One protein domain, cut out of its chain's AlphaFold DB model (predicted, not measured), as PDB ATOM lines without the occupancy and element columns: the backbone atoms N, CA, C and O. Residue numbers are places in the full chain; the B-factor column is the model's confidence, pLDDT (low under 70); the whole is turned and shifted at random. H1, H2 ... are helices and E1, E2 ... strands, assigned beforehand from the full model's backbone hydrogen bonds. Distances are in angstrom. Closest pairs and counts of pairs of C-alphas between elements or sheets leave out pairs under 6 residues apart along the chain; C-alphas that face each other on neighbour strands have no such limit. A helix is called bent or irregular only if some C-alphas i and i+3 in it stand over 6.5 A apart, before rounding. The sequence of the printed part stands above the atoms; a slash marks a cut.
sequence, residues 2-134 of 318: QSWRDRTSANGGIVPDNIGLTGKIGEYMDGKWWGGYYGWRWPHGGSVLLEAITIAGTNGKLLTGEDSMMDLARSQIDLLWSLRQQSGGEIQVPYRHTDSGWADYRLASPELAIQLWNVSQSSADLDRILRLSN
ATOM      1  N   GLN A   2     121.489   7.830  32.960       91.31
ATOM      2  CA  GLN A   2     121.321   7.367  31.572       91.31
ATOM      3  C   GLN A   2     122.186   6.155  31.192       91.31
ATOM      4  O   GLN A   2     121.641   5.134  30.794       91.31
ATOM      5  N   SER A   3     123.499   6.192  31.447       93.19
ATOM      6  CA  SER A   3     124.389   5.070  31.109       93.19
ATOM      7  C   SER A   3     124.001   3.747  31.779       93.19
ATOM      8  O   SER A   3     124.250   2.683  31.225       93.19
ATOM      9  N   TRP A   4     123.396   3.791  32.971       95.06
ATOM     10  CA  TRP A   4     122.890   2.588  33.630       95.06
ATOM     11  C   TRP A   4     121.614   2.077  32.963       95.06
ATOM     12  O   TRP A   4     121.508   0.878  32.748       95.06
ATOM     13  N   ARG A   5     120.701   2.966  32.548       95.62
ATOM     14  CA  ARG A   5     119.516   2.582  31.763       95.62
ATOM     15  C   ARG A   5     119.901   1.943  30.429       95.62
ATOM     16  O   ARG A   5     119.355   0.899  30.091       95.62
ATOM     17  N   ASP A   6     120.869   2.521  29.718       95.81
ATOM     18  CA  ASP A   6     121.333   2.000  28.425       95.81
ATOM     19  C   ASP A   6     121.929   0.596  28.584       95.81
ATOM     20  O   ASP A   6     121.599  -0.320  27.831       95.81
ATOM     21  N   ARG A   7     122.756   0.391  29.618       96.19
ATOM     22  CA  ARG A   7     123.335  -0.923  29.939       96.19
ATOM     23  C   ARG A   7     122.275  -1.937  30.347       96.19
ATOM     24  O   ARG A   7     122.338  -3.075  29.904       96.19
ATOM     25  N   THR A   8     121.300  -1.534  31.155       97.19
ATOM     26  CA  THR A   8     120.161  -2.382  31.522       97.19
ATOM     27  C   THR A   8     119.358  -2.794  30.293       97.19
ATOM     28  O   THR A   8     119.029  -3.966  30.147       97.19
ATOM     29  N   SER A   9     119.089  -1.863  29.374       96.94
ATOM     30  CA  SER A   9     118.401  -2.157  28.113       96.94
ATOM     31  C   SER A   9     119.202  -3.135  27.246       96.94
ATOM     32  O   SER A   9     118.660  -4.151  26.811       96.94
ATOM     33  N   ALA A  10     120.508  -2.901  27.087       96.25
ATOM     34  CA  ALA A  10     121.413  -3.798  26.366       96.25
ATOM     35  C   ALA A  10     121.547  -5.188  27.020       96.25
ATOM     36  O   ALA A  10     121.928  -6.146  26.354       96.25
ATOM     37  N   ASN A  11     121.216  -5.306  28.308       97.19
ATOM     38  CA  ASN A  11     121.290  -6.536  29.091       97.19
ATOM     39  C   ASN A  11     119.921  -7.211  29.293       97.19
ATOM     40  O   ASN A  11     119.697  -7.887  30.294       97.19
ATOM     41  N   GLY A  12     118.964  -6.998  28.386       95.88
ATOM     42  CA  GLY A  12     117.655  -7.658  28.460       95.88
ATOM     43  C   GLY A  12     116.774  -7.182  29.620       95.88
ATOM     44  O   GLY A  12     115.913  -7.923  30.084       95.88
ATOM     45  N   GLY A  13     116.988  -5.956  30.102       96.81
ATOM     46  CA  GLY A  13     116.158  -5.316  31.124       96.81
ATOM     47  C   GLY A  13     116.643  -5.486  32.566       96.81
ATOM     48  O   GLY A  13     116.086  -4.835  33.450       96.81
ATOM     49  N   ILE A  14     117.685  -6.285  32.826       97.38
ATOM     50  CA  ILE A  14     118.284  -6.436  34.163       97.38
ATOM     51  C   ILE A  14     119.553  -5.589  34.296       97.38
ATOM     52  O   ILE A  14     120.403  -5.574  33.405       97.38
ATOM     53  N   VAL A  15     119.709  -4.878  35.413       97.06
ATOM     54  CA  VAL A  15     120.925  -4.103  35.692       97.06
ATOM     55  C   VAL A  15     122.113  -5.066  35.834       97.06
ATOM     56  O   VAL A  15     122.093  -5.919  36.728       97.06
ATOM     57  N   PRO A  16     123.155  -4.951  34.988       96.75
ATOM     58  CA  PRO A  16     124.362  -5.757  35.140       96.75
ATOM     59  C   PRO A  16     125.125  -5.342  36.404       96.75
ATOM     60  O   PRO A  16     125.216  -4.157  36.710       96.75
ATOM     61  N   ASP A  17     125.713  -6.299  37.119       94.94
ATOM     62  CA  ASP A  17     126.607  -6.016  38.258       94.94
ATOM     63  C   ASP A  17     128.096  -6.082  37.871       94.94
ATOM     64  O   ASP A  17     128.971  -5.793  38.688       94.94
ATOM     65  N   ASN A  18     128.377  -6.461  36.622       94.50
ATOM     66  CA  ASN A  18     129.718  -6.686  36.121       94.50
ATOM     67  C   ASN A  18     129.924  -6.012  34.759       94.50
ATOM     68  O   ASN A  18     129.389  -6.434  33.728       94.50
ATOM     69  N   ILE A  19     130.718  -4.943  34.767       94.38
ATOM     70  CA  ILE A  19     131.033  -4.101  33.613       94.38
ATOM     71  C   ILE A  19     132.534  -3.810  33.664       94.38
ATOM     72  O   ILE A  19     133.036  -3.373  34.699       94.38
ATOM     73  N   GLY A  20     133.247  -4.050  32.565       92.56
ATOM     74  CA  GLY A  20     134.679  -3.766  32.495       92.56
ATOM     75  C   GLY A  20     134.998  -2.289  32.265       92.56
ATOM     76  O   GLY A  20     134.109  -1.456  32.068       92.56
ATOM     77  N   LEU A  21     136.290  -1.952  32.270       93.19
ATOM     78  CA  LEU A  21     136.760  -0.566  32.149       93.19
ATOM     79  C   LEU A  21     136.413   0.057  30.790       93.19
ATOM     80  O   LEU A  21     136.314   1.276  30.680       93.19
ATOM     81  N   THR A  22     136.171  -0.768  29.768       94.19
ATOM     82  CA  THR A  22     135.728  -0.308  28.442       94.19
ATOM     83  C   THR A  22     134.224  -0.021  28.375       94.19
ATOM     84  O   THR A  22     133.719   0.431  27.350       94.19
ATOM     85  N   GLY A  23     133.476  -0.294  29.450       91.44
ATOM     86  CA  GLY A  23     132.017  -0.210  29.482       91.44
ATOM     87  C   GLY A  23     131.306  -1.454  28.939       91.44
ATOM     88  O   GLY A  23     130.075  -1.502  28.981       91.44
ATOM     89  N   LYS A  24     132.051  -2.467  28.472       94.88
ATOM     90  CA  LYS A  24     131.499  -3.746  28.015       94.88
ATOM     91  C   LYS A  24     130.990  -4.573  29.199       94.88
ATOM     92  O   LYS A  24     131.705  -4.814  30.173       94.88
ATOM     93  N   ILE A  25     129.745  -5.031  29.101       96.88
ATOM     94  CA  ILE A  25     129.127  -5.918  30.092       96.88
ATOM     95  C   ILE A  25     129.851  -7.268  30.077       96.88
ATOM     96  O   ILE A  25     130.084  -7.841  29.012       96.88
ATOM     97  N   GLY A  26     130.230  -7.764  31.256       95.81
ATOM     98  CA  GLY A  26     130.887  -9.061  31.399       95.81
ATOM     99  C   GLY A  26     132.321  -9.150  30.867       95.81
ATOM    100  O   GLY A  26     132.812 -10.263  30.695       95.81
ATOM    101  N   GLU A  27     132.995  -8.018  30.602       95.44
ATOM    102  CA  GLU A  27     134.316  -7.961  29.942       95.44
ATOM    103  C   GLU A  27     135.351  -8.907  30.565       95.44
ATOM    104  O   GLU A  27     136.065  -9.593  29.839       95.44
ATOM    105  N   TYR A  28     135.398  -8.972  31.898       91.88
ATOM    106  CA  TYR A  28     136.383  -9.757  32.646       91.88
ATOM    107  C   TYR A  28     135.801 -11.029  33.284       91.88
ATOM    108  O   TYR A  28     136.429 -11.603  34.166       91.88
ATOM    109  N   MET A  29     134.599 -11.460  32.879       92.81
ATOM    110  CA  MET A  29     133.941 -12.666  33.416       92.81
ATOM    111  C   MET A  29     133.247 -13.474  32.313       92.81
ATOM    112  O   MET A  29     132.089 -13.862  32.460       92.81
ATOM    113  N   ASP A  30     133.921 -13.687  31.182       93.25
ATOM    114  CA  ASP A  30     133.425 -14.521  30.073       93.25
ATOM    115  C   ASP A  30     132.020 -14.125  29.576       93.25
ATOM    116  O   ASP A  30     131.178 -14.967  29.268       93.25
ATOM    117  N   GLY A  31     131.729 -12.820  29.544       93.81
ATOM    118  CA  GLY A  31     130.430 -12.291  29.117       93.81
ATOM    119  C   GLY A  31     129.320 -12.375  30.172       93.81
ATOM    120  O   GLY A  31     128.201 -11.939  29.905       93.81
ATOM    121  N   LYS A  32     129.598 -12.876  31.384       95.94
ATOM    122  CA  LYS A  32     128.627 -12.874  32.487       95.94
ATOM    123  C   LYS A  32     128.377 -11.445  32.958       95.94
ATOM    124  O   LYS A  32     129.248 -10.805  33.546       95.94
ATOM    125  N   TRP A  33     127.158 -10.962  32.738       96.50
ATOM    126  CA  TRP A  33     126.665  -9.669  33.228       96.50
ATOM    127  C   TRP A  33     126.478  -9.613  34.752       96.50
ATOM    128  O   TRP A  33     126.239  -8.541  35.311       96.50
ATOM    129  N   TRP A  34     126.572 -10.773  35.400       95.62
ATOM    130  CA  TRP A  34     126.412 -11.007  36.827       95.62
ATOM    131  C   TRP A  34     127.698 -11.596  37.435       95.62
ATOM    132  O   TRP A  34     128.529 -12.171  36.727       95.62
ATOM    133  N   GLY A  35     127.827 -11.537  38.762       92.44
ATOM    134  CA  GLY A  35     128.956 -12.124  39.496       92.44
ATOM    135  C   GLY A  35     129.923 -11.117  40.114       92.44
ATOM    136  O   GLY A  35     130.895 -11.537  40.738       92.44
ATOM    137  N   GLY A  36     129.640  -9.821  39.987       89.38
ATOM    138  CA  GLY A  36     130.340  -8.753  40.685       89.38
ATOM    139  C   GLY A  36     130.200  -8.828  42.211       89.38
ATOM    140  O   GLY A  36     129.292  -9.455  42.771       89.38
ATOM    141  N   TYR A  37     131.128  -8.168  42.903       88.12
ATOM    142  CA  TYR A  37     131.121  -8.051  44.361       88.12
ATOM    143  C   TYR A  37     129.887  -7.261  44.828       88.12
ATOM    144  O   TYR A  37     129.571  -6.226  44.250       88.12
ATOM    145  N   TYR A  38     129.169  -7.764  45.840       89.62
ATOM    146  CA  TYR A  38     127.838  -7.264  46.240       89.62
ATOM    147  C   TYR A  38     126.772  -7.254  45.117       89.62
ATOM    148  O   TYR A  38     125.775  -6.541  45.209       89.62
ATOM    149  N   GLY A  39     126.961  -8.076  44.080       93.06
ATOM    150  CA  GLY A  39     126.017  -8.260  42.981       93.06
ATOM    151  C   GLY A  39     125.112  -9.490  43.121       93.06
ATOM    152  O   GLY A  39     124.964 -10.094  44.185       93.06
ATOM    153  N   TRP A  40     124.539  -9.919  42.002       95.94
ATOM    154  CA  TRP A  40     123.571 -11.004  41.867       95.94
ATOM    155  C   TRP A  40     124.082 -12.373  42.337       95.94
ATOM    156  O   TRP A  40     123.280 -13.198  42.762       95.94
ATOM    157  N   ARG A  41     125.392 -12.657  42.305       93.88
ATOM    158  CA  ARG A  41     125.931 -13.940  42.818       93.88
ATOM    159  C   ARG A  41     126.144 -13.930  44.335       93.88
ATOM    160  O   ARG A  41     126.177 -15.005  44.944       93.88
ATOM    161  N   TRP A  42     126.306 -12.749  44.939       90.25
ATOM    162  CA  TRP A  42     126.709 -12.570  46.338       90.25
ATOM    163  C   TRP A  42     125.691 -13.200  47.315       90.25
ATOM    164  O   TRP A  42     124.521 -13.320  46.953       90.25
ATOM    165  N   PRO A  43     126.065 -13.612  48.547       87.31
ATOM    166  CA  PRO A  43     125.135 -14.274  49.478       87.31
ATOM    167  C   PRO A  43     123.871 -13.468  49.818       87.31
ATOM    168  O   PRO A  43     122.809 -14.039  50.067       87.31
ATOM    169  N   HIS A  44     123.960 -12.137  49.802       84.12
ATOM    170  CA  HIS A  44     122.805 -11.258  50.021       84.12
ATOM    171  C   HIS A  44     121.978 -11.005  48.748       84.12
ATOM    172  O   HIS A  44     120.868 -10.489  48.844       84.12
ATOM    173  N   GLY A  45     122.470 -11.445  47.585       90.94
ATOM    174  CA  GLY A  45     121.854 -11.236  46.281       90.94
ATOM    175  C   GLY A  45     121.938  -9.797  45.790       90.94
ATOM    176  O   GLY A  45     122.661  -8.972  46.346       90.94
ATOM    177  N   GLY A  46     121.158  -9.491  44.753       92.06
ATOM    178  CA  GLY A  46     121.113  -8.172  44.122       92.06
ATOM    179  C   GLY A  46     120.537  -7.054  45.000       92.06
ATOM    180  O   GLY A  46     120.396  -5.937  44.518       92.06
ATOM    181  N   SER A  47     120.203  -7.301  46.272       90.94
ATOM    182  CA  SER A  47     119.533  -6.319  47.136       90.94
ATOM    183  C   SER A  47     120.310  -5.007  47.263       90.94
ATOM    184  O   SER A  47     119.706  -3.945  47.197       90.94
ATOM    185  N   VAL A  48     121.640  -5.072  47.377       91.56
ATOM    186  CA  VAL A  48     122.502  -3.882  47.502       91.56
ATOM    187  C   VAL A  48     122.478  -3.048  46.221       91.56
ATOM    188  O   VAL A  48     122.408  -1.822  46.268       91.56
ATOM    189  N   LEU A  49     122.479  -3.709  45.061       93.50
ATOM    190  CA  LEU A  49     122.346  -3.051  43.764       93.50
ATOM    191  C   LEU A  49     120.969  -2.391  43.616       93.50
ATOM    192  O   LEU A  49     120.887  -1.245  43.178       93.50
ATOM    193  N   LEU A  50     119.902  -3.094  44.007       95.44
ATOM    194  CA  LEU A  50     118.530  -2.579  43.972       95.44
ATOM    195  C   LEU A  50     118.352  -1.368  44.898       95.44
ATOM    196  O   LEU A  50     117.725  -0.383  44.522       95.44
ATOM    197  N   GLU A  51     118.941  -1.408  46.089       95.69
ATOM    198  CA  GLU A  51     118.995  -0.269  47.005       95.69
ATOM    199  C   GLU A  51     119.733   0.918  46.373       95.69
ATOM    200  O   GLU A  51     119.203   2.027  46.367       95.69
ATOM    201  N   ALA A  52     120.905   0.693  45.772       95.38
ATOM    202  CA  ALA A  52     121.699   1.753  45.154       95.38
ATOM    203  C   ALA A  52     120.960   2.462  44.006       95.38
ATOM    204  O   ALA A  52     120.972   3.693  43.934       95.38
ATOM    205  N   ILE A  53     120.289   1.717  43.119       96.75
ATOM    206  CA  ILE A  53     119.518   2.325  42.020       96.75
ATOM    207  C   ILE A  53     118.240   3.016  42.515       96.75
ATOM    208  O   ILE A  53     117.840   4.013  41.916       96.75
ATOM    209  N   THR A  54     117.629   2.536  43.606       97.88
ATOM    210  CA  THR A  54     116.501   3.218  44.259       97.88
ATOM    211  C   THR A  54     116.959   4.548  44.844       97.88
ATOM    212  O   THR A  54     116.376   5.572  44.501       97.88
ATOM    213  N   ILE A  55     118.056   4.568  45.614       97.62
ATOM    214  CA  ILE A  55     118.653   5.801  46.159       97.62
ATOM    215  C   ILE A  55     119.004   6.779  45.029       97.62
ATOM    216  O   ILE A  55     118.691   7.965  45.094       97.62
ATOM    217  N   ALA A  56     119.644   6.292  43.961       97.31
ATOM    218  CA  ALA A  56     119.988   7.131  42.819       97.31
ATOM    219  C   ALA A  56     118.741   7.725  42.141       97.31
ATOM    220  O   ALA A  56     118.760   8.885  41.727       97.31
ATOM    221  N   GLY A  57     117.663   6.942  42.033       97.69
ATOM    222  CA  GLY A  57     116.397   7.381  41.457       97.69
ATOM    223  C   GLY A  57     115.685   8.434  42.304       97.69
ATOM    224  O   GLY A  57     115.288   9.467  41.764       97.69
ATOM    225  N   THR A  58     115.575   8.222  43.619       97.50
ATOM    226  CA  THR A  58     114.916   9.173  44.532       97.50
ATOM    227  C   THR A  58     115.704  10.477  44.656       97.50
ATOM    228  O   THR A  58     115.119  11.558  44.593       97.50
ATOM    229  N   ASN A  59     117.038  10.409  44.702       96.44
ATOM    230  CA  ASN A  59     117.888  11.602  44.665       96.44
ATOM    231  C   ASN A  59     117.776  12.335  43.319       96.44
ATOM    232  O   ASN A  59     117.738  13.563  43.275       96.44
ATOM    233  N   GLY A  60     117.692  11.595  42.208       96.81
ATOM    234  CA  GLY A  60     117.457  12.176  40.887       96.81
ATOM    235  C   GLY A  60     116.127  12.929  40.822       96.81
ATOM    236  O   GLY A  60     116.092  14.063  40.342       96.81
ATOM    237  N   LYS A  61     115.050  12.336  41.353       97.06
ATOM    238  CA  LYS A  61     113.734  12.980  41.470       97.06
ATOM    239  C   LYS A  61     113.809  14.243  42.328       97.06
ATOM    240  O   LYS A  61     113.289  15.268  41.906       97.06
ATOM    241  N   LEU A  62     114.492  14.204  43.472       96.38
ATOM    242  CA  LEU A  62     114.678  15.373  44.341       96.38
ATOM    243  C   LEU A  62     115.351  16.545  43.607       96.38
ATOM    244  O   LEU A  62     114.918  17.686  43.736       96.38
ATOM    245  N   LEU A  63     116.397  16.268  42.825       96.31
ATOM    246  CA  LEU A  63     117.172  17.302  42.133       96.31
ATOM    247  C   LEU A  63     116.476  17.872  40.891       96.31
ATOM    248  O   LEU A  63     116.753  19.006  40.509       96.31
ATOM    249  N   THR A  64     115.628  17.083  40.231       96.31
ATOM    250  CA  THR A  64     115.076  17.438  38.910       96.31
ATOM    251  C   THR A  64     113.569  17.634  38.897       96.31
ATOM    252  O   THR A  64     113.051  18.244  37.972       96.31
ATOM    253  N   GLY A  65     112.854  17.120  39.897       94.94
ATOM    254  CA  GLY A  65     111.396  17.040  39.891       94.94
ATOM    255  C   GLY A  65     110.836  15.957  38.963       94.94
ATOM    256  O   GLY A  65     109.625  15.753  38.948       94.94
ATOM    257  N   GLU A  66     111.672  15.203  38.242       96.25
ATOM    258  CA  GLU A  66     111.229  14.244  37.225       96.25
ATOM    259  C   GLU A  66     110.986  12.842  37.794       96.25
ATOM    260  O   GLU A  66     111.900  12.187  38.300       96.25
ATOM    261  N   ASP A  67     109.755  12.340  37.656       95.50
ATOM    262  CA  ASP A  67     109.367  10.992  38.110       95.50
ATOM    263  C   ASP A  67     110.135   9.882  37.399       95.50
ATOM    264  O   ASP A  67     110.454   8.854  38.000       95.50
ATOM    265  N   SER A  68     110.503  10.129  36.140       96.75
ATOM    266  CA  SER A  68     111.239   9.171  35.319       96.75
ATOM    267  C   SER A  68     112.589   8.780  35.926       96.75
ATOM    268  O   SER A  68     113.131   7.713  35.631       96.75
ATOM    269  N   MET A  69     113.156   9.600  36.822       97.81
ATOM    270  CA  MET A  69     114.408   9.288  37.520       97.81
ATOM    271  C   MET A  69     114.340   7.966  38.293       97.81
ATOM    272  O   MET A  69     115.351   7.270  38.380       97.81
ATOM    273  N   MET A  70     113.151   7.560  38.745       98.19
ATOM    274  CA  MET A  70     112.917   6.309  39.467       98.19
ATOM    275  C   MET A  70     112.668   5.088  38.564       98.19
ATOM    276  O   MET A  70     112.662   3.958  39.053       98.19
ATOM    277  N   ASP A  71     112.527   5.266  37.247       97.88
ATOM    278  CA  ASP A  71     112.099   4.193  36.333       97.88
ATOM    279  C   ASP A  71     113.061   3.010  36.276       97.88
ATOM    280  O   ASP A  71     112.631   1.866  36.124       97.88
ATOM    281  N   LEU A  72     114.365   3.250  36.453       98.31
ATOM    282  CA  LEU A  72     115.323   2.150  36.515       98.31
ATOM    283  C   LEU A  72     115.012   1.244  37.711       98.31
ATOM    284  O   LEU A  72     114.888   0.040  37.525       98.31
ATOM    285  N   ALA A  73     114.814   1.805  38.906       98.19
ATOM    286  CA  ALA A  73     114.471   1.033  40.099       98.19
ATOM    287  C   ALA A  73     113.124   0.307  39.940       98.19
ATOM    288  O   ALA A  73     113.044  -0.900  40.180       98.19
ATOM    289  N   ARG A  74     112.099   1.010  39.437       98.44
ATOM    290  CA  ARG A  74     110.775   0.436  39.133       98.44
ATOM    291  C   ARG A  74     110.881  -0.765  38.188       98.44
ATOM    292  O   ARG A  74     110.342  -1.827  38.488       98.44
ATOM    293  N   SER A  75     111.646  -0.630  37.102       98.12
ATOM    294  CA  SER A  75     111.824  -1.700  36.111       98.12
ATOM    295  C   SER A  75     112.448  -2.965  36.704       98.12
ATOM    296  O   SER A  75     112.057  -4.067  36.329       98.12
ATOM    297  N   GLN A  76     113.375  -2.831  37.661       98.06
ATOM    298  CA  GLN A  76     113.987  -3.995  38.302       98.06
ATOM    299  C   GLN A  76     113.005  -4.697  39.241       98.06
ATOM    300  O   GLN A  76     112.918  -5.922  39.227       98.06
ATOM    301  N   ILE A  77     112.223  -3.932  40.012       97.81
ATOM    302  CA  ILE A  77     111.160  -4.479  40.868       97.81
ATOM    303  C   ILE A  77     110.136  -5.251  40.023       97.81
ATOM    304  O   ILE A  77     109.712  -6.343  40.402       97.81
ATOM    305  N   ASP A  78     109.759  -4.720  38.860       98.25
ATOM    306  CA  ASP A  78     108.786  -5.355  37.970       98.25
ATOM    307  C   ASP A  78     109.346  -6.576  37.236       98.25
ATOM    308  O   ASP A  78     108.658  -7.593  37.133       98.25
ATOM    309  N   LEU A  79     110.603  -6.527  36.794       98.06
ATOM    310  CA  LEU A  79     111.263  -7.675  36.181       98.06
ATOM    311  C   LEU A  79     111.373  -8.836  37.175       98.06
ATOM    312  O   LEU A  79     110.948  -9.946  36.859       98.06
ATOM    313  N   LEU A  80     111.857  -8.591  38.395       97.44
ATOM    314  CA  LEU A  80     111.948  -9.630  39.427       97.44
ATOM    315  C   LEU A  80     110.568 -10.186  39.796       97.44
ATOM    316  O   LEU A  80     110.417 -11.390  39.999       97.44
ATOM    317  N   TRP A  81     109.539  -9.336  39.806       97.25
ATOM    318  CA  TRP A  81     108.158  -9.776  39.985       97.25
ATOM    319  C   TRP A  81     107.635 -10.628  38.820       97.25
ATOM    320  O   TRP A  81     106.872 -11.567  39.041       97.25
ATOM    321  N   SER A  82     108.030 -10.358  37.575       97.31
ATOM    322  CA  SER A  82     107.660 -11.210  36.434       97.31
ATOM    323  C   SER A  82     108.271 -12.611  36.516       97.31
ATOM    324  O   SER A  82     107.677 -13.564  36.020       97.31
ATOM    325  N   LEU A  83     109.403 -12.745  37.212       97.25
ATOM    326  CA  LEU A  83     110.105 -14.010  37.445       97.25
ATOM    327  C   LEU A  83     109.580 -14.775  38.664       97.25
ATOM    328  O   LEU A  83     110.146 -15.812  39.014       97.25
ATOM    329  N   ARG A  84     108.548 -14.251  39.338       96.12
ATOM    330  CA  ARG A  84     108.021 -14.810  40.583       96.12
ATOM    331  C   ARG A  84     107.562 -16.259  40.430       96.12
ATOM    332  O   ARG A  84     107.076 -16.673  39.381       96.12
ATOM    333  N   GLN A  85     107.638 -16.993  41.528       95.31
ATOM    334  CA  GLN A  85     107.137 -18.356  41.655       95.31
ATOM    335  C   GLN A  85     106.200 -18.447  42.855       95.31
ATOM    336  O   GLN A  85     106.348 -17.706  43.827       95.31
ATOM    337  N   GLN A  86     105.236 -19.361  42.788       90.12
ATOM    338  CA  GLN A  86     104.386 -19.685  43.926       90.12
ATOM    339  C   GLN A  86     104.957 -20.918  44.626       90.12
ATOM    340  O   GLN A  86     105.052 -21.985  44.021       90.12
ATOM    341  N   SER A  87     105.348 -20.772  45.889       86.44
ATOM    342  CA  SER A  87     105.922 -21.852  46.696       86.44
ATOM    343  C   SER A  87     105.384 -21.769  48.119       86.44
ATOM    344  O   SER A  87     105.391 -20.701  48.724       86.44
ATOM    345  N   GLY A  88     104.853 -22.878  48.644       79.25
ATOM    346  CA  GLY A  88     104.318 -22.928  50.013       79.25
ATOM    347  C   GLY A  88     103.165 -21.953  50.295       79.25
ATOM    348  O   GLY A  88     102.986 -21.550  51.437       79.25
ATOM    349  N   GLY A  89     102.402 -21.548  49.272       80.25
ATOM    350  CA  GLY A  89     101.329 -20.551  49.408       80.25
ATOM    351  C   GLY A  89     101.802 -19.092  49.384       80.25
ATOM    352  O   GLY A  89     100.968 -18.194  49.440       80.25
ATOM    353  N   GLU A  90     103.105 -18.843  49.241       83.50
ATOM    354  CA  GLU A  90     103.683 -17.503  49.155       83.50
ATOM    355  C   GLU A  90     104.228 -17.208  47.755       83.50
ATOM    356  O   GLU A  90     104.671 -18.103  47.027       83.50
ATOM    357  N   ILE A  91     104.203 -15.929  47.377       89.75
ATOM    358  CA  ILE A  91     104.847 -15.451  46.156       89.75
ATOM    359  C   ILE A  91     106.304 -15.123  46.472       89.75
ATOM    360  O   ILE A  91     106.603 -14.241  47.281       89.75
ATOM    361  N   GLN A  92     107.212 -15.807  45.787       94.62
ATOM    362  CA  GLN A  92     108.646 -15.611  45.921       94.62
ATOM    363  C   GLN A  92     109.241 -15.025  44.644       94.62
ATOM    364  O   GLN A  92     108.825 -15.379  43.545       94.62
ATOM    365  N   VAL A  93     110.238 -14.157  44.781       95.88
ATOM    366  CA  VAL A  93     111.007 -13.569  43.670       95.88
ATOM    367  C   VAL A  93     112.481 -13.954  43.807       95.88
ATOM    368  O   VAL A  93     112.936 -14.181  44.934       95.88
ATOM    369  N   PRO A  94     113.240 -14.052  42.705       96.94
ATOM    370  CA  PRO A  94     114.645 -14.418  42.791       96.94
ATOM    371  C   PRO A  94     115.479 -13.255  43.332       96.94
ATOM    372  O   PRO A  94     115.291 -12.105  42.938       96.94
ATOM    373  N   TYR A  95     116.439 -13.558  44.205       95.81
ATOM    374  CA  TYR A  95     117.411 -12.574  44.698       95.81
ATOM    375  C   TYR A  95     118.803 -12.776  44.103       95.81
ATOM    376  O   TYR A  95     119.631 -11.863  44.166       95.81
ATOM    377  N   ARG A  96     119.085 -13.956  43.536       96.62
ATOM    378  CA  ARG A  96     120.411 -14.309  43.027       96.62
ATOM    379  C   ARG A  96     120.376 -14.828  41.601       96.62
ATOM    380  O   ARG A  96     119.395 -15.422  41.167       96.62
ATOM    381  N   HIS A  97     121.497 -14.661  40.909       96.88
ATOM    382  CA  HIS A  97     121.752 -15.268  39.609       96.88
ATOM    383  C   HIS A  97     123.050 -16.083  39.662       96.88
ATOM    384  O   HIS A  97     124.047 -15.665  40.256       96.88
ATOM    385  N   THR A  98     123.017 -17.277  39.076       95.06
ATOM    386  CA  THR A  98     124.109 -18.257  39.082       95.06
ATOM    387  C   THR A  98     124.320 -18.840  37.688       95.06
ATOM    388  O   THR A  98     123.604 -18.497  36.750       95.06
ATOM    389  N   ASP A  99     125.285 -19.753  37.551       95.38
ATOM    390  CA  ASP A  99     125.517 -20.477  36.297       95.38
ATOM    391  C   ASP A  99     124.298 -21.335  35.898       95.38
ATOM    392  O   ASP A  99     124.079 -21.577  34.716       95.38
ATOM    393  N   SER A 100     123.459 -21.715  36.868       96.00
ATOM    394  CA  SER A 100     122.194 -22.430  36.650       96.00
ATOM    395  C   SER A 100     120.987 -21.501  36.432       96.00
ATOM    396  O   SER A 100     119.859 -21.981  36.364       96.00
ATOM    397  N   GLY A 101     121.197 -20.181  36.346       96.38
ATOM    398  CA  GLY A 101     120.142 -19.172  36.207       96.38
ATOM    399  C   GLY A 101     119.707 -18.541  37.533       96.38
ATOM    400  O   GLY A 101     120.492 -18.454  38.487       96.38
ATOM    401  N   TRP A 102     118.457 -18.070  37.579       97.56
ATOM    402  CA  TRP A 102     117.843 -17.456  38.759       97.56
ATOM    403  C   TRP A 102     117.747 -18.438  39.926       97.56
ATOM    404  O   TRP A 102     117.324 -19.582  39.772       97.56
ATOM    405  N   ALA A 103     118.134 -17.977  41.109       95.94
ATOM    406  CA  ALA A 103     118.206 -18.775  42.321       95.94
ATOM    407  C   ALA A 103     117.798 -17.945  43.543       95.94
ATOM    408  O   ALA A 103     117.624 -16.725  43.463       95.94
ATOM    409  N   ASP A 104     117.715 -18.623  44.692       95.12
ATOM    410  CA  ASP A 104     117.446 -17.991  45.987       95.12
ATOM    411  C   ASP A 104     116.135 -17.197  45.963       95.12
ATOM    412  O   ASP A 104     116.091 -15.975  46.134       95.12
ATOM    413  N   TYR A 105     115.066 -17.924  45.649       95.25
ATOM    414  CA  TYR A 105     113.709 -17.412  45.665       95.25
ATOM    415  C   TYR A 105     113.280 -17.184  47.112       95.25
ATOM    416  O   TYR A 105     113.322 -18.090  47.942       95.25
ATOM    417  N   ARG A 106     112.901 -15.944  47.418       92.44
ATOM    418  CA  ARG A 106     112.491 -15.507  48.757       92.44
ATOM    419  C   ARG A 106     111.204 -14.708  48.658       92.44
ATOM    420  O   ARG A 106     110.877 -14.204  47.584       92.44
ATOM    421  N   LEU A 107     110.512 -14.545  49.783       91.31
ATOM    422  CA  LEU A 107     109.340 -13.678  49.863       91.31
ATOM    423  C   LEU A 107     109.662 -12.285  49.292       91.31
ATOM    424  O   LEU A 107     110.710 -11.692  49.580       91.31
ATOM    425  N   ALA A 108     108.768 -11.779  48.445       90.50
ATOM    426  CA  ALA A 108     108.901 -10.446  47.881       90.50
ATOM    427  C   ALA A 108     108.798  -9.389  48.992       90.50
ATOM    428  O   ALA A 108     107.809  -9.330  49.722       90.50
ATOM    429  N   SER A 109     109.835  -8.562  49.125       90.31
ATOM    430  CA  SER A 109     109.887  -7.508  50.137       90.31
ATOM    431  C   SER A 109     109.186  -6.237  49.638       90.31
ATOM    432  O   SER A 109     109.443  -5.828  48.503       90.31
ATOM    433  N   PRO A 110     108.358  -5.569  50.466       93.94
ATOM    434  CA  PRO A 110     107.720  -4.307  50.097       93.94
ATOM    435  C   PRO A 110     108.666  -3.103  50.187       93.94
ATOM    436  O   PRO A 110     108.348  -2.043  49.658       93.94
ATOM    437  N   GLU A 111     109.817  -3.237  50.852       93.50
ATOM    438  CA  GLU A 111     110.604  -2.095  51.335       93.50
ATOM    439  C   GLU A 111     110.999  -1.113  50.227       93.50
ATOM    440  O   GLU A 111     110.760   0.082  50.360       93.50
ATOM    441  N   LEU A 112     111.534  -1.591  49.099       95.81
ATOM    442  CA  LEU A 112     111.938  -0.698  48.006       95.81
ATOM    443  C   LEU A 112     110.744  -0.068  47.283       95.81
ATOM    444  O   LEU A 112     110.829   1.084  46.869       95.81
ATOM    445  N   ALA A 113     109.627  -0.788  47.159       97.31
ATOM    446  CA  ALA A 113     108.412  -0.231  46.572       97.31
ATOM    447  C   ALA A 113     107.817   0.865  47.473       97.31
ATOM    448  O   ALA A 113     107.420   1.911  46.969       97.31
ATOM    449  N   ILE A 114     107.858   0.680  48.799       97.38
ATOM    450  CA  ILE A 114     107.465   1.709  49.772       97.38
ATOM    451  C   ILE A 114     108.370   2.942  49.673       97.38
ATOM    452  O   ILE A 114     107.857   4.053  49.732       97.38
ATOM    453  N   GLN A 115     109.685   2.787  49.477       97.00
ATOM    454  CA  GLN A 115     110.586   3.937  49.274       97.00
ATOM    455  C   GLN A 115     110.203   4.754  48.033       97.00
ATOM    456  O   GLN A 115     110.165   5.981  48.088       97.00
ATOM    457  N   LEU A 116     109.893   4.078  46.922       97.94
ATOM    458  CA  LEU A 116     109.469   4.740  45.686       97.94
ATOM    459  C   LEU A 116     108.115   5.435  45.855       97.94
ATOM    460  O   LEU A 116     107.984   6.602  45.494       97.94
ATOM    461  N   TRP A 117     107.136   4.758  46.462       97.69
ATOM    462  CA  TRP A 117     105.824   5.335  46.755       97.69
ATOM    463  C   TRP A 117     105.904   6.515  47.731       97.69
ATOM    464  O   TRP A 117     105.232   7.519  47.522       97.69
ATOM    465  N   ASN A 118     106.759   6.451  48.754       96.44
ATOM    466  CA  ASN A 118     106.959   7.555  49.697       96.44
ATOM    467  C   ASN A 118     107.385   8.847  48.976       96.44
ATOM    468  O   ASN A 118     106.926   9.925  49.331       96.44
ATOM    469  N   VAL A 119     108.212   8.734  47.931       96.12
ATOM    470  CA  VAL A 119     108.708   9.883  47.155       96.12
ATOM    471  C   VAL A 119     107.757  10.292  46.026       96.12
ATOM    472  O   VAL A 119     107.625  11.481  45.743       96.12
ATOM    473  N   SER A 120     107.132   9.331  45.341       95.62
ATOM    474  CA  SER A 120     106.311   9.600  44.152       95.62
ATOM    475  C   SER A 120     104.841   9.862  44.464       95.62
ATOM    476  O   SER A 120     104.175  10.554  43.699       95.62
ATOM    477  N   GLN A 121     104.321   9.237  45.527       93.62
ATOM    478  CA  GLN A 121     102.893   9.128  45.846       93.62
ATOM    479  C   GLN A 121     102.028   8.636  44.667       93.62
ATOM    480  O   GLN A 121     100.814   8.827  44.647       93.62
ATOM    481  N   SER A 122     102.637   7.981  43.671       95.50
ATOM    482  CA  SER A 122     101.944   7.535  42.462       95.50
ATOM    483  C   SER A 122     101.148   6.251  42.698       95.50
ATOM    484  O   SER A 122     101.587   5.350  43.420       95.50
ATOM    485  N   SER A 123     100.008   6.119  42.013       96.25
ATOM    486  CA  SER A 123      99.206   4.890  42.031       96.25
ATOM    487  C   SER A 123      99.984   3.679  41.513       96.25
ATOM    488  O   SER A 123      99.865   2.595  42.067       96.25
ATOM    489  N   ALA A 124     100.856   3.857  40.517       97.19
ATOM    490  CA  ALA A 124     101.660   2.761  39.981       97.19
ATOM    491  C   ALA A 124     102.653   2.189  41.011       97.19
ATOM    492  O   ALA A 124     102.881   0.981  41.046       97.19
ATOM    493  N   ASP A 125     103.262   3.035  41.851       97.81
ATOM    494  CA  ASP A 125     104.121   2.554  42.940       97.81
ATOM    495  C   ASP A 125     103.300   1.957  44.088       97.81
ATOM    496  O   ASP A 125     103.721   0.958  44.673       97.81
ATOM    497  N   LEU A 126     102.102   2.491  44.348       97.06
ATOM    498  CA  LEU A 126     101.153   1.885  45.279       97.06
ATOM    499  C   LEU A 126     100.756   0.466  44.831       97.06
ATOM    500  O   LEU A 126     100.837  -0.470  45.624       97.06
ATOM    501  N   ASP A 127     100.444   0.261  43.550       97.62
ATOM    502  CA  ASP A 127     100.093  -1.048  42.981       97.62
ATOM    503  C   ASP A 127     101.223  -2.082  43.142       97.62
ATOM    504  O   ASP A 127     100.972  -3.268  43.376       97.62
ATOM    505  N   ARG A 128     102.492  -1.649  43.068       97.62
ATOM    506  CA  ARG A 128     103.658  -2.522  43.319       97.62
ATOM    507  C   ARG A 128     103.710  -3.035  44.755       97.62
ATOM    508  O   ARG A 128     104.228  -4.132  44.967       97.62
ATOM    509  N   ILE A 129     103.194  -2.266  45.709       97.00
ATOM    510  CA  ILE A 129     103.084  -2.663  47.115       97.00
ATOM    511  C   ILE A 129     101.844  -3.541  47.299       97.00
ATOM    512  O   ILE A 129     101.937  -4.630  47.861       97.00
ATOM    513  N   LEU A 130     100.694  -3.106  46.774       95.88
ATOM    514  CA  LEU A 130      99.408  -3.775  46.980       95.88
ATOM    515  C   LEU A 130      99.313  -5.151  46.307       95.88
ATOM    516  O   LEU A 130      98.573  -6.009  46.781       95.88
ATOM    517  N   ARG A 131     100.094  -5.410  45.249       94.50
ATOM    518  CA  ARG A 131     100.169  -6.742  44.618       94.50
ATOM    519  C   ARG A 131     100.839  -7.810  45.490       94.50
ATOM    520  O   ARG A 131     100.816  -8.986  45.125       94.50
ATOM    521  N   LEU A 132     101.492  -7.421  46.588       92.69
ATOM    522  CA  LEU A 132     102.162  -8.350  47.493       92.69
ATOM    523  C   LEU A 132     101.145  -9.059  48.397       92.69
ATOM    524  O   LEU A 132     100.204  -8.453  48.911       92.69
ATOM    525  N   SER A 133     101.355 -10.359  48.601       85.88
ATOM    526  CA  SER A 133     100.544 -11.201  49.484       85.88
ATOM    527  C   SER A 133     100.888 -10.990  50.965       85.88
ATOM    528  O   SER A 133     101.959 -10.489  51.296       85.88
ATOM    529  N   ASN A 134     100.017 -11.470  51.861       84.31
ATOM    530  CA  ASN A 134     100.269 -11.560  53.307       84.31
ATOM    531  C   ASN A 134     100.551 -10.215  54.003       84.31
ATOM    532  O   ASN A 134     101.292 -10.176  54.985       84.31
TER     533      ASN A 134
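AT A GLANCE: This is residues 2 to 134 of the 318 residues of an uncharacterized protein of Candidatus Poribacteria bacterium (UniProt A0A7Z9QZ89). A narrow sheet of three strands, E1, E2 and E3, sits at one end of an up-and-down bundle of three helices, H2, H3 and H4, with H5 folded back along H4. H1 is near H3, and between H1 and H2 runs a long stretch with no named element, residues 11 to 46. The 133 printed residues hold five named helices and three named strands in the order H1 H2 H3 E1 E2 E3 H4 H5; the sheet's order is E1 - E2 - E3, antiparallel, and the class is mixed, helices and strands. The whole is compact, with a radius of gyration of the C-alphas of 15.0 A, and flat in outline, spanning 43 by 41 by 21 A.

HOW THE PARTS SIT: E1, residues 85 to 87, E2, residues 90 to 98, and E3, residues 101 to 107, form a meander, each strand the antiparallel neighbour of the one before. E1 and E2 are a hairpin, with N 85 and O 92 within hydrogen-bond range at 2.8 A. E2 and E3 are a hairpin too, with N 98 and O 101 at 2.8 A and N 103 and O 96 at 2.8 A. E2 bends by 52 degrees at residue 95, and its pairing is staggered: residues 90 to 92 pair with E1 and 92 to 98 with E3. H3, residues 67 to 82, only grazes the sheet, with its residues 77 to 82. H2, residues 47 to 64, and H3 touch as a helical hairpin, at a shallow tilt of 25 degrees, opposite ways; their closest C-alphas, of Gly 57 and Met 70, are 4.1 A apart. H4, residues 111 to 120, touches H3, the C-alphas of Asp 67 and Ser 120 being closest at 6.9 A. H2 touches H4 with residues 50 to 58 alone, closest at the C-alphas of Thr 58 and Val 119, 6.8 A. H5, residues 123 to 130, touches H4 as a helical hairpin, closest at the C-alphas of Trp 117 and Asp 125, 5.0 A. H1, residues 2 to 10, is close to H3 but not clearly touching, the C-alphas of Arg 5 and Leu 72 being closest at 6.4 A. Every O i to N i+4 pair is within hydrogen-bond range in H1, H2, H4 and H5, and 9 of 12 in H3.

IN THESE COORDINATES: E2 is 22.8 A long from first to last C-alpha and E3 18.3 A. H2 is 25.5 A long, H3 22.3 A and H4 14.4 A. H3 is irregular, with C-alphas 69 and 72 7.3 A apart, and has a kink of 37 degrees near residue 74. H1 begins at C-alpha 2 (121.321, 7.367, 31.572), and H5 ends at C-alpha 130 (99.408, -3.775, 46.980).

THE WHOLE: The two C-alphas farthest apart, of Thr 22 and Gly 89, are 45.1 A apart. The link from H1 to H2 is long, with 36 residues; the other links are tight. The printed part has no cut, and no printed residue has a pLDDT under 70.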